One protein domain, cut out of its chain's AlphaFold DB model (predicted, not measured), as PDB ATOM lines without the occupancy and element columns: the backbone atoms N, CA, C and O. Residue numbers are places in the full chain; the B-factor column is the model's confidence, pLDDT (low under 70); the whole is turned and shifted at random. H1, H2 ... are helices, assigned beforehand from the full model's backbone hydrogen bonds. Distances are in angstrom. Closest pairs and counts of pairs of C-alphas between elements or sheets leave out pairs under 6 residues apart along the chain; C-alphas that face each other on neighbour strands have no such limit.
ATOM      1  N   PHE A 633      87.992  75.967 118.866       86.81
ATOM      2  CA  PHE A 633      88.960  75.073 118.237       86.81
ATOM      3  C   PHE A 633      88.325  73.782 117.701       86.81
ATOM      4  O   PHE A 633      88.716  73.311 116.638       86.81
ATOM      5  N   GLN A 634      87.330  73.206 118.387       85.81
ATOM      6  CA  GLN A 634      86.607  72.037 117.868       85.81
ATOM      7  C   GLN A 634      85.839  72.367 116.586       85.81
ATOM      8  O   GLN A 634      85.775  71.517 115.699       85.81
ATOM      9  N   VAL A 635      85.293  73.581 116.465       87.00
ATOM     10  CA  VAL A 635      84.628  74.046 115.238       87.00
ATOM     11  C   VAL A 635      85.624  74.080 114.078       87.00
ATOM     12  O   VAL A 635      85.382  73.464 113.039       87.00
ATOM     13  N   TYR A 636      86.786  74.702 114.289       86.94
ATOM     14  CA  TYR A 636      87.874  74.727 113.310       86.94
ATOM     15  C   TYR A 636      88.368  73.318 112.944       86.94
ATOM     16  O   TYR A 636      88.469  72.969 111.770       86.94
ATOM     17  N   ARG A 637      88.583  72.451 113.939       86.19
ATOM     18  CA  ARG A 637      89.036  71.070 113.721       86.19
ATOM     19  C   ARG A 637      88.023  70.235 112.935       86.19
ATOM     20  O   ARG A 637      88.419  69.442 112.086       86.19
ATOM     21  N   LYS A 638      86.721  70.404 113.192       86.38
ATOM     22  CA  LYS A 638      85.659  69.749 112.412       86.38
ATOM     23  C   LYS A 638      85.681  70.196 110.953       86.38
ATOM     24  O   LYS A 638      85.437  69.370 110.083       86.38
ATOM     25  N   TRP A 639      85.978  71.465 110.680       87.94
ATOM     26  CA  TRP A 639      86.163  71.949 109.313       87.94
ATOM     27  C   TRP A 639      87.393  71.329 108.640       87.94
ATOM     28  O   TRP A 639      87.256  70.818 107.533       87.94
ATOM     29  N   GLN A 640      88.542  71.256 109.321       86.25
ATOM     30  CA  GLN A 640      89.733  70.584 108.777       86.25
ATOM     31  C   GLN A 640      89.456  69.110 108.435       86.25
ATOM     32  O   GLN A 640      89.820  68.645 107.360       86.25
ATOM     33  N   LEU A 641      88.735  68.397 109.308       86.56
ATOM     34  CA  LEU A 641      88.323  67.000 109.096       86.56
ATOM     35  C   LEU A 641      87.346  66.798 107.932       86.56
ATOM     36  O   LEU A 641      87.223  65.682 107.438       86.56
ATOM     37  N   ARG A 642      86.633  67.845 107.503       85.62
ATOM     38  CA  ARG A 642      85.809  67.791 106.285       85.62
ATOM     39  C   ARG A 642      86.645  67.943 105.018       85.62
ATOM     40  O   ARG A 642      86.192  67.514 103.967       85.62
ATOM     41  N   GLN A 643      87.817  68.571 105.113       82.75
ATOM     42  CA  GLN A 643      88.704  68.780 103.970       82.75
ATOM     43  C   GLN A 643      89.653  67.606 103.739       82.75
ATOM     44  O   GLN A 643      89.915  67.257 102.594       82.75
ATOM     45  N   ALA A 644      90.161  67.003 104.815       83.12
ATOM     46  CA  ALA A 644      91.154  65.939 104.746       83.12
ATOM     47  C   ALA A 644      90.948  64.894 105.860       83.12
ATOM     48  O   ALA A 644      90.418  65.220 106.930       83.12
ATOM     49  N   PRO A 645      91.376  63.635 105.648       82.81
ATOM     50  CA  PRO A 645      91.340  62.602 106.677       82.81
ATOM     51  C   PRO A 645      92.242  62.956 107.869       82.81
ATOM     52  O   PRO A 645      93.265  63.620 107.734       82.81
ATOM     53  N   ALA A 646      91.892  62.458 109.061       76.19
ATOM     54  CA  ALA A 646      92.556  62.819 110.322       76.19
ATOM     55  C   ALA A 646      94.076  62.556 110.358       76.19
ATOM     56  O   ALA A 646      94.777  63.199 111.136       76.19
ATOM     57  N   SER A 647      94.574  61.620 109.544       75.12
ATOM     58  CA  SER A 647      95.997  61.291 109.403       75.12
ATOM     59  C   SER A 647      96.813  62.365 108.677       75.12
ATOM     60  O   SER A 647      98.019  62.435 108.881       75.12
ATOM     61  N   GLU A 648      96.170  63.191 107.850       75.19
ATOM     62  CA  GLU A 648      96.815  64.231 107.034       75.19
ATOM     63  C   GLU A 648      96.689  65.632 107.649       75.19
ATOM     64  O   GLU A 648      97.273  66.596 107.156       75.19
ATOM     65  N   ILE A 649      95.941  65.762 108.750       80.88
ATOM     66  CA  ILE A 649      95.748  67.042 109.428       80.88
ATOM     67  C   ILE A 649      96.959  67.340 110.309       80.88
ATOM     68  O   ILE A 649      97.124  66.787 111.399       80.88
ATOM     69  N   GLU A 650      97.779  68.269 109.833       81.25
ATOM     70  CA  GLU A 650      98.929  68.809 110.555       81.25
ATOM     71  C   GLU A 650      98.492  69.608 111.795       81.25
ATOM     72  O   GLU A 650      97.424  70.234 111.841       81.25
ATOM     73  N   ARG A 651      99.343  69.627 112.828       82.75
ATOM     74  CA  ARG A 651      99.093  70.465 114.010       82.75
ATOM     75  C   ARG A 651      99.226  71.948 113.640       82.75
ATOM     76  O   ARG A 651     100.058  72.280 112.798       82.75
ATOM     77  N   PRO A 652      98.526  72.875 114.325       84.06
ATOM     78  CA  PRO A 652      98.619  74.307 114.020       84.06
ATOM     79  C   PRO A 652     100.058  74.844 113.990       84.06
ATOM     80  O   PRO A 652     100.413  75.631 113.118       84.06
ATOM     81  N   SER A 653     100.907  74.373 114.910       83.94
ATOM     82  CA  SER A 653     102.324  74.743 114.960       83.94
ATOM     83  C   SER A 653     103.105  74.249 113.740       83.94
ATOM     84  O   SER A 653     103.958  74.967 113.232       83.94
ATOM     85  N   GLU A 654     102.822  73.035 113.269       86.62
ATOM     86  CA  GLU A 654     103.494  72.429 112.112       86.62
ATOM     87  C   GLU A 654     103.078  73.138 110.824       86.62
ATOM     88  O   GLU A 654     103.939  73.554 110.054       86.62
ATOM     89  N   LEU A 655     101.776  73.381 110.662       86.81
ATOM     90  CA  LEU A 655     101.195  74.098 109.528       86.81
ATOM     91  C   LEU A 655     101.750  75.531 109.411       86.81
ATOM     92  O   LEU A 655     102.172  75.958 108.335       86.81
ATOM     93  N   PHE A 656     101.835  76.256 110.533       90.19
ATOM     94  CA  PHE A 656     102.447  77.586 110.575       90.19
ATOM     95  C   PHE A 656     103.938  77.545 110.210       90.19
ATOM     96  O   PHE A 656     104.394  78.312 109.361       90.19
ATOM     97  N   MET A 657     104.706  76.629 110.814       88.38
ATOM     98  CA  MET A 657     106.145  76.510 110.552       88.38
ATOM     99  C   MET A 657     106.441  76.073 109.114       88.38
ATOM    100  O   MET A 657     107.427  76.527 108.533       88.38
ATOM    101  N   LYS A 658     105.586  75.241 108.511       90.00
ATOM    102  CA  LYS A 658     105.677  74.816 107.109       90.00
ATOM    103  C   LYS A 658     105.551  76.003 106.154       90.00
ATOM    104  O   LYS A 658     106.426  76.184 105.305       90.00
ATOM    105  N   LYS A 659     104.534  76.853 106.337       89.31
ATOM    106  CA  LYS A 659     104.345  78.077 105.532       89.31
ATOM    107  C   LYS A 659     105.441  79.109 105.775       89.31
ATOM    108  O   LYS A 659     105.973  79.680 104.828       89.31
ATOM    109  N   LEU A 660     105.864  79.281 107.028       89.31
ATOM    110  CA  LEU A 660     106.982  80.164 107.359       89.31
ATOM    111  C   LEU A 660     108.280  79.709 106.679       89.31
ATOM    112  O   LEU A 660     108.989  80.520 106.085       89.31
ATOM    113  N   LYS A 661     108.572  78.405 106.696       88.69
ATOM    114  CA  LYS A 661     109.735  77.838 106.008       88.69
ATOM    115  C   LYS A 661     109.647  78.029 104.491       88.69
ATOM    116  O   LYS A 661     110.649  78.396 103.881       88.69
ATOM    117  N   ALA A 662     108.470  77.839 103.892       88.38
ATOM    118  CA  ALA A 662     108.243  78.098 102.469       88.38
ATOM    119  C   ALA A 662     108.498  79.572 102.105       88.38
ATOM    120  O   ALA A 662     109.190  79.852 101.127       88.38
ATOM    121  N   TYR A 663     108.044  80.512 102.941       87.56
ATOM    122  CA  TYR A 663     108.301  81.940 102.756       87.56
ATOM    123  C   TYR A 663     109.797  82.285 102.826       87.56
ATOM    124  O   TYR A 663     110.294  83.073 102.019       87.56
ATOM    125  N   PHE A 664     110.532  81.691 103.773       88.06
ATOM    126  CA  PHE A 664     111.980  81.886 103.896       88.06
ATOM    127  C   PHE A 664     112.730  81.369 102.665       88.06
ATOM    128  O   PHE A 664     113.620  82.055 102.167       88.06
ATOM    129  N   LEU A 665     112.336  80.204 102.141       87.19
ATOM    130  CA  LEU A 665     112.900  79.642 100.911       87.19
ATOM    131  C   LEU A 665     112.607  80.529  99.693       87.19
ATOM    132  O   LEU A 665     113.523  80.842  98.935       87.19
ATOM    133  N   ALA A 666     111.362  80.988  99.540       86.81
ATOM    134  CA  ALA A 666     110.944  81.837  98.423       86.81
ATOM    135  C   ALA A 666     111.673  83.195  98.399       86.81
ATOM    136  O   ALA A 666     112.009  83.698  97.329       86.81
ATOM    137  N   ASN A 667     111.972  83.760  99.572       85.69
ATOM    138  CA  ASN A 667     112.642  85.059  99.712       85.69
ATOM    139  C   ASN A 667     114.158  84.954  99.952       85.69
ATOM    140  O   ASN A 667     114.790  85.956 100.282       85.69
ATOM    141  N   LYS A 668     114.750  83.758  99.796       84.19
ATOM    142  CA  LYS A 668     116.189  83.488  99.998       84.19
ATOM    143  C   LYS A 668     116.716  83.950 101.368       84.19
ATOM    144  O   LYS A 668     117.857  84.393 101.490       84.19
ATOM    145  N   LEU A 669     115.887  83.848 102.404       81.62
ATOM    146  CA  LEU A 669     116.265  84.185 103.774       81.62
ATOM    147  C   LEU A 669     117.021  83.015 104.430       81.62
ATOM    148  O   LEU A 669     116.704  81.851 104.168       81.62
ATOM    149  N   PRO A 670     118.000  83.285 105.313       80.44
ATOM    150  CA  PRO A 670     118.783  82.239 105.959       80.44
ATOM    151  C   PRO A 670     117.910  81.365 106.866       80.44
ATOM    152  O   PRO A 670     117.306  81.834 107.832       80.44
ATOM    153  N   LEU A 671     117.896  80.057 106.588       76.00
ATOM    154  CA  LEU A 671     117.117  79.069 107.345       76.00
ATOM    155  C   LEU A 671     117.590  78.910 108.799       76.00
ATOM    156  O   LEU A 671     116.828  78.448 109.639       76.00
ATOM    157  N   GLN A 672     118.819  79.314 109.123       73.88
ATOM    158  CA  GLN A 672     119.339  79.318 110.499       73.88
ATOM    159  C   GLN A 672     118.566  80.297 111.397       73.88
ATOM    160  O   GLN A 672     118.389  80.044 112.586       73.88
ATOM    161  N   SER A 673     118.019  81.369 110.816       73.75
ATOM    162  CA  SER A 673     117.189  82.342 111.530       73.75
ATOM    163  C   SER A 673     115.799  81.802 111.891       73.75
ATOM    164  O   SER A 673     115.110  82.425 112.691       73.75
ATOM    165  N   LEU A 674     115.374  80.636 111.373       76.94
ATOM    166  CA  LEU A 674     114.131  79.981 111.816       76.94
ATOM    167  C   LEU A 674     114.217  79.467 113.259       76.94
ATOM    168  O   LEU A 674     113.183  79.372 113.911       76.94
ATOM    169  N   ALA A 675     115.416  79.157 113.765       77.56
ATOM    170  CA  ALA A 675     115.599  78.689 115.142       77.56
ATOM    171  C   ALA A 675     115.400  79.807 116.181       77.56
ATOM    172  O   ALA A 675     115.063  79.532 117.330       77.56
ATOM    173  N   ASP A 676     115.581  81.065 115.772       81.50
ATOM    174  CA  ASP A 676     115.523  82.230 116.647       81.50
ATOM    175  C   ASP A 676     114.332  83.127 116.285       81.50
ATOM    176  O   ASP A 676     114.372  83.908 115.331       81.50
ATOM    177  N   ARG A 677     113.265  83.028 117.085       81.56
ATOM    178  CA  ARG A 677     112.010  83.767 116.883       81.56
ATOM    179  C   ARG A 677     112.197  85.285 116.858       81.56
ATOM    180  O   ARG A 677     111.414  85.971 116.205       81.56
ATOM    181  N   GLN A 678     113.205  85.818 117.551       83.94
ATOM    182  CA  GLN A 678     113.440  87.264 117.599       83.94
ATOM    183  C   GLN A 678     113.957  87.814 116.265       83.94
ATOM    184  O   GLN A 678     113.798  88.998 115.985       83.94
ATOM    185  N   LYS A 679     114.533  86.955 115.418       81.50
ATOM    186  CA  LYS A 679     115.097  87.328 114.113       81.50
ATOM    187  C   LYS A 679     114.100  87.191 112.959       81.50
ATOM    188  O   LYS A 679     114.482  87.332 111.798       81.50
ATOM    189  N   TRP A 680     112.832  86.889 113.244       87.31
ATOM    190  CA  TRP A 680     111.818  86.688 112.211       87.31
ATOM    191  C   TRP A 680     111.321  88.023 111.639       87.31
ATOM    192  O   TRP A 680     110.846  88.871 112.396       87.31
ATOM    193  N   PRO A 681     111.358  88.221 110.306       87.81
ATOM    194  CA  PRO A 681     110.851  89.446 109.701       87.81
ATOM    195  C   PRO A 681     109.344  89.612 109.926       87.81
ATOM    196  O   PRO A 681     108.560  88.704 109.642       87.81
ATOM    197  N   HIS A 682     108.912  90.805 110.337       88.31
ATOM    198  CA  HIS A 682     107.484  91.120 110.484       88.31
ATOM    199  C   HIS A 682     106.691  90.939 109.181       88.31
ATOM    200  O   HIS A 682     105.536  90.519 109.214       88.31
ATOM    201  N   THR A 683     107.313  91.216 108.033       87.75
ATOM    202  CA  THR A 683     106.711  91.020 106.706       87.75
ATOM    203  C   THR A 683     106.436  89.546 106.416       87.75
ATOM    204  O   THR A 683     105.365  89.221 105.912       87.75
ATOM    205  N   ALA A 684     107.345  88.649 106.814       86.19
ATOM    206  CA  ALA A 684     107.156  87.206 106.698       86.19
ATOM    207  C   ALA A 684     105.964  86.733 107.538       86.19
ATOM    208  O   ALA A 684     105.097  86.025 107.038       86.19
ATOM    209  N   LEU A 685     105.875  87.186 108.793       90.00
ATOM    210  CA  LEU A 685     104.773  86.826 109.689       90.00
ATOM    211  C   LEU A 685     103.423  87.326 109.172       90.00
ATOM    212  O   LEU A 685     102.452  86.575 109.185       90.00
ATOM    213  N   LYS A 686     103.365  88.572 108.685       92.12
ATOM    214  CA  LYS A 686     102.138  89.150 108.126       92.12
ATOM    215  C   LYS A 686     101.656  88.367 106.904       92.12
ATOM    216  O   LYS A 686     100.473  88.061 106.829       92.12
ATOM    217  N   ASN A 687     102.562  88.022 105.991       90.69
ATOM    218  CA  ASN A 687     102.218  87.292 104.772       90.69
ATOM    219  C   ASN A 687     101.748  85.865 105.075       90.69
ATOM    220  O   ASN A 687     100.713  85.454 104.567       90.69
ATOM    221  N   VAL A 688     102.441  85.151 105.968       91.75
ATOM    222  CA  VAL A 688     102.044  83.796 106.389       91.75
ATOM    223  C   VAL A 688     100.683  83.803 107.090       91.75
ATOM    224  O   VAL A 688      99.858  82.929 106.843       91.75
ATOM    225  N   ILE A 689     100.418  84.791 107.953       91.25
ATOM    226  CA  ILE A 689      99.106  84.932 108.600       91.25
ATOM    227  C   ILE A 689      98.023  85.254 107.567       91.25
ATOM    228  O   ILE A 689      96.944  84.679 107.643       91.25
ATOM    229  N   GLN A 690      98.297  86.144 106.611       92.56
ATOM    230  CA  GLN A 690      97.331  86.493 105.572       92.56
ATOM    231  C   GLN A 690      96.973  85.273 104.716       92.56
ATOM    232  O   GLN A 690      95.795  84.999 104.527       92.56
ATOM    233  N   GLU A 691      97.973  84.490 104.309       92.44
ATOM    234  CA  GLU A 691      97.777  83.233 103.583       92.44
ATOM    235  C   GLU A 691      96.896  82.249 104.375       92.44
ATOM    236  O   GLU A 691      95.976  81.656 103.823       92.44
ATOM    237  N   LEU A 692      97.114  82.122 105.689       90.44
ATOM    238  CA  LEU A 692      96.292  81.275 106.567       90.44
ATOM    239  C   LEU A 692      94.854  81.786 106.748       90.44
ATOM    240  O   LEU A 692      93.922  80.988 106.878       90.44
ATOM    241  N   ILE A 693      94.671  83.107 106.790       90.25
ATOM    242  CA  ILE A 693      93.349  83.740 106.857       90.25
ATOM    243  C   ILE A 693      92.590  83.500 105.555       90.25
ATOM    244  O   ILE A 693      91.400  83.211 105.606       90.25
ATOM    245  N   ASP A 694      93.263  83.603 104.411       89.94
ATOM    246  CA  ASP A 694      92.640  83.430 103.101       89.94
ATOM    247  C   ASP A 694      92.256  81.961 102.839       89.94
ATOM    248  O   ASP A 694      91.254  81.696 102.177       89.94
ATOM    249  N   GLU A 695      92.982  81.002 103.423       88.12
ATOM    250  CA  GLU A 695      92.628  79.573 103.406       88.12
ATOM    251  C   GLU A 695      91.443  79.213 104.318       88.12
ATOM    252  O   GLU A 695      90.760  78.212 104.085       88.12
ATOM    253  N   THR A 696      91.193  79.998 105.372       86.75
ATOM    254  CA  THR A 696      90.163  79.691 106.375       86.75
ATOM    255  C   THR A 696      88.865  80.460 106.090       86.75
ATOM    256  O   THR A 696      88.881  81.689 106.016       86.75
ATOM    257  N   PRO A 697      87.696  79.797 106.005       87.81
ATOM    258  CA  PRO A 697      86.423  80.480 105.798       87.81
ATOM    259  C   PRO A 697      86.112  81.478 106.918       87.81
ATOM    260  O   PRO A 697      86.181  81.150 108.106       87.81
ATOM    261  N   LYS A 698      85.716  82.697 106.540       85.00
ATOM    262  CA  LYS A 698      85.401  83.788 107.481       85.00
ATOM    263  C   LYS A 698      84.070  83.586 108.211       85.00
ATOM    264  O   LYS A 698      83.855  84.164 109.271       85.00
ATOM    265  N   ASP A 699      83.190  82.764 107.656       84.81
ATOM    266  CA  ASP A 699      81.823  82.517 108.114       84.81
ATOM    267  C   ASP A 699      81.701  81.288 109.028       84.81
ATOM    268  O   ASP A 699      80.599  80.900 109.408       84.81
ATOM    269  N   LEU A 700      82.814  80.663 109.421       84.38
ATOM    270  CA  LEU A 700      82.792  79.367 110.098       84.38
ATOM    271  C   LEU A 700      81.948  79.358 111.388       84.38
ATOM    272  O   LEU A 700      81.219  78.399 111.653       84.38
ATOM    273  N   LEU A 701      82.025  80.431 112.179       83.12
ATOM    274  CA  LEU A 701      81.254  80.575 113.417       83.12
ATOM    275  C   LEU A 701      79.790  80.944 113.152       83.12
ATOM    276  O   LEU A 701      78.901  80.346 113.758       83.12
ATOM    277  N   SER A 702      79.527  81.878 112.232       80.94
ATOM    278  CA  SER A 702      78.162  82.283 111.879       80.94
ATOM    279  C   SER A 702      77.377  81.129 111.264       80.94
ATOM    280  O   SER A 702      76.252  80.861 111.674       80.94
ATOM    281  N   SER A 703      77.993  80.381 110.350       70.44
ATOM    282  CA  SER A 703      77.373  79.252 109.659       70.44
ATOM    283  C   SER A 703      77.090  78.084 110.611       70.44
ATOM    284  O   SER A 703      76.070  77.415 110.473       70.44
ATOM    285  N   CYS A 704      77.917  77.871 111.645       65.62
ATOM    286  CA  CYS A 704      77.585  76.921 112.714       65.62
ATOM    287  C   CYS A 704      76.400  77.389 113.574       65.62
ATOM    288  O   CYS A 704      75.568  76.561 113.943       65.62
ATOM    289  N   GLY A 705      76.303  78.691 113.864       62.28
ATOM    290  CA  GLY A 705      75.176  79.276 114.597       62.28
ATOM    291  C   GLY A 705      73.838  79.064 113.884       62.28
ATOM    292  O   GLY A 705      72.907  78.533 114.485       62.28
ATOM    293  N   PHE A 706      73.771  79.367 112.583       60.22
ATOM    294  CA  PHE A 706      72.558  79.175 111.775       60.22
ATOM    295  C   PHE A 706      72.126  77.705 111.665       60.22
ATOM    296  O   PHE A 706      70.933  77.406 111.712       60.22
ATOM    297  N   VAL A 707      73.072  76.766 111.550       57.97
ATOM    298  CA  VAL A 707      72.760  75.326 111.468       57.97
ATOM    299  C   VAL A 707      72.227  74.783 112.798       57.97
ATOM    300  O   VAL A 707      71.296  73.980 112.797       57.97
ATOM    301  N   LEU A 708      72.770  75.236 113.933       56.22
ATOM    302  CA  LEU A 708      72.276  74.855 115.261       56.22
ATOM    303  C   LEU A 708      70.880  75.434 115.544       56.22
ATOM    304  O   LEU A 708      70.033  74.749 116.116       56.22
ATOM    305  N   GLU A 709      70.610  76.662 115.095       51.47
ATOM    306  CA  GLU A 709      69.284  77.283 115.208       51.47
ATOM    307  C   GLU A 709      68.242  76.587 114.308       51.47
ATOM    308  O   GLU A 709      67.092  76.393 114.701       51.47
ATOM    309  N   ALA A 710      68.646  76.118 113.124       47.12
ATOM    310  CA  ALA A 710      67.788  75.324 112.242       47.12
ATOM    311  C   ALA A 710      67.494  73.916 112.803       47.12
ATOM    312  O   ALA A 710      66.363  73.443 112.710       47.12
ATOM    313  N   GLN A 711      68.478  73.254 113.426       46.09
ATOM    314  CA  GLN A 711      68.291  71.938 114.058       46.09
ATOM    315  C   GLN A 711      67.390  71.994 115.298       46.09
ATOM    316  O   GLN A 711      66.582  71.090 115.509       46.09
ATOM    317  N   THR A 712      67.488  73.063 116.090       48.47
ATOM    318  CA  THR A 712      66.631  73.274 117.271       48.47
ATOM    319  C   THR A 712      65.194  73.645 116.903       48.47
ATOM    320  O   THR A 712      64.275  73.260 117.617       48.47
ATOM    321  N   ARG A 713      64.959  74.314 115.764       42.62
ATOM    322  CA  ARG A 713      63.598  74.567 115.250       42.62
ATOM    323  C   ARG A 713      62.959  73.367 114.539       42.62
ATOM    324  O   ARG A 713      61.741  73.304 114.471       42.62
ATOM    325  N   GLY A 714      63.752  72.429 114.019       38.84
ATOM    326  CA  GLY A 714      63.262  71.218 113.341       38.84
ATOM    327  C   GLY A 714      62.907  70.045 114.265       38.84
ATOM    328  O   GLY A 714      62.580  68.972 113.770       38.84
ATOM    329  N   SER A 715      63.019  70.223 115.585       35.91
ATOM    330  CA  SER A 715      62.735  69.201 116.607       35.91
ATOM    331  C   SER A 715      61.632  69.616 117.598       35.91
ATOM    332  O   SER A 715      61.573  69.087 118.707       35.91
TER     333      SER A 715
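Overview. This is residues 633 to 715 of the 716 residues of the protein "FAT domain-containing protein" of Gongylonema pulchrum (UniProt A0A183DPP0). A rod of helices: H2 and H4 meet steeply, short H3 packs on H2 toward one end, H1 stands crosswise near H5's start, and residues 705 to 715 stick out at the other end. The printed part has 83 residues with five named helices, H1 to H5, and no named strand: all helix, only just loose, close to extended, radius of gyration of the C-alphas 17.3 A, spans 58 by 27 by 20 A.

Along the chain. H2, residues 652 to 666, is 21.3 A long; H4, 682 to 695, 20.1 A; H5, 700 to 713, 20.4 A. H3 is residues 671 to 675. H1, residues 633 to 643, begins at C-alpha 633 (88.960, 75.073, 118.237); H5 ends at C-alpha 713 (63.598, 74.567, 115.250).

Arrangement. H2 touches residues 684 to 688 of H4 alone, closest C-alphas Leu 660 and Val 688, 6.2 A, a steep tilt of 59 degrees, opposite ways. Residues 661 to 665 of H2 alone touch H3, closest C-alphas Phe 664 and Leu 671, 6.8 A. H1 and H5 only just touch, only at their ends, with 3 pairs of C-alphas within 8 A, closest Val 635 and Leu 701, 7.6 A, about perpendicular at 86 degrees. In H1, H2, H4 and H5 every O i to N i+4 pair is within hydrogen-bond range; in H3 0 of 1, with 2 of 2 O i to N i+3.

Size, cuts and confidence. The farthest C-alphas, Pro 670 and Ser 715, are 58.5 A apart. The printed part has no cut and no long link. Residues 704 to 715 have pLDDT under 70.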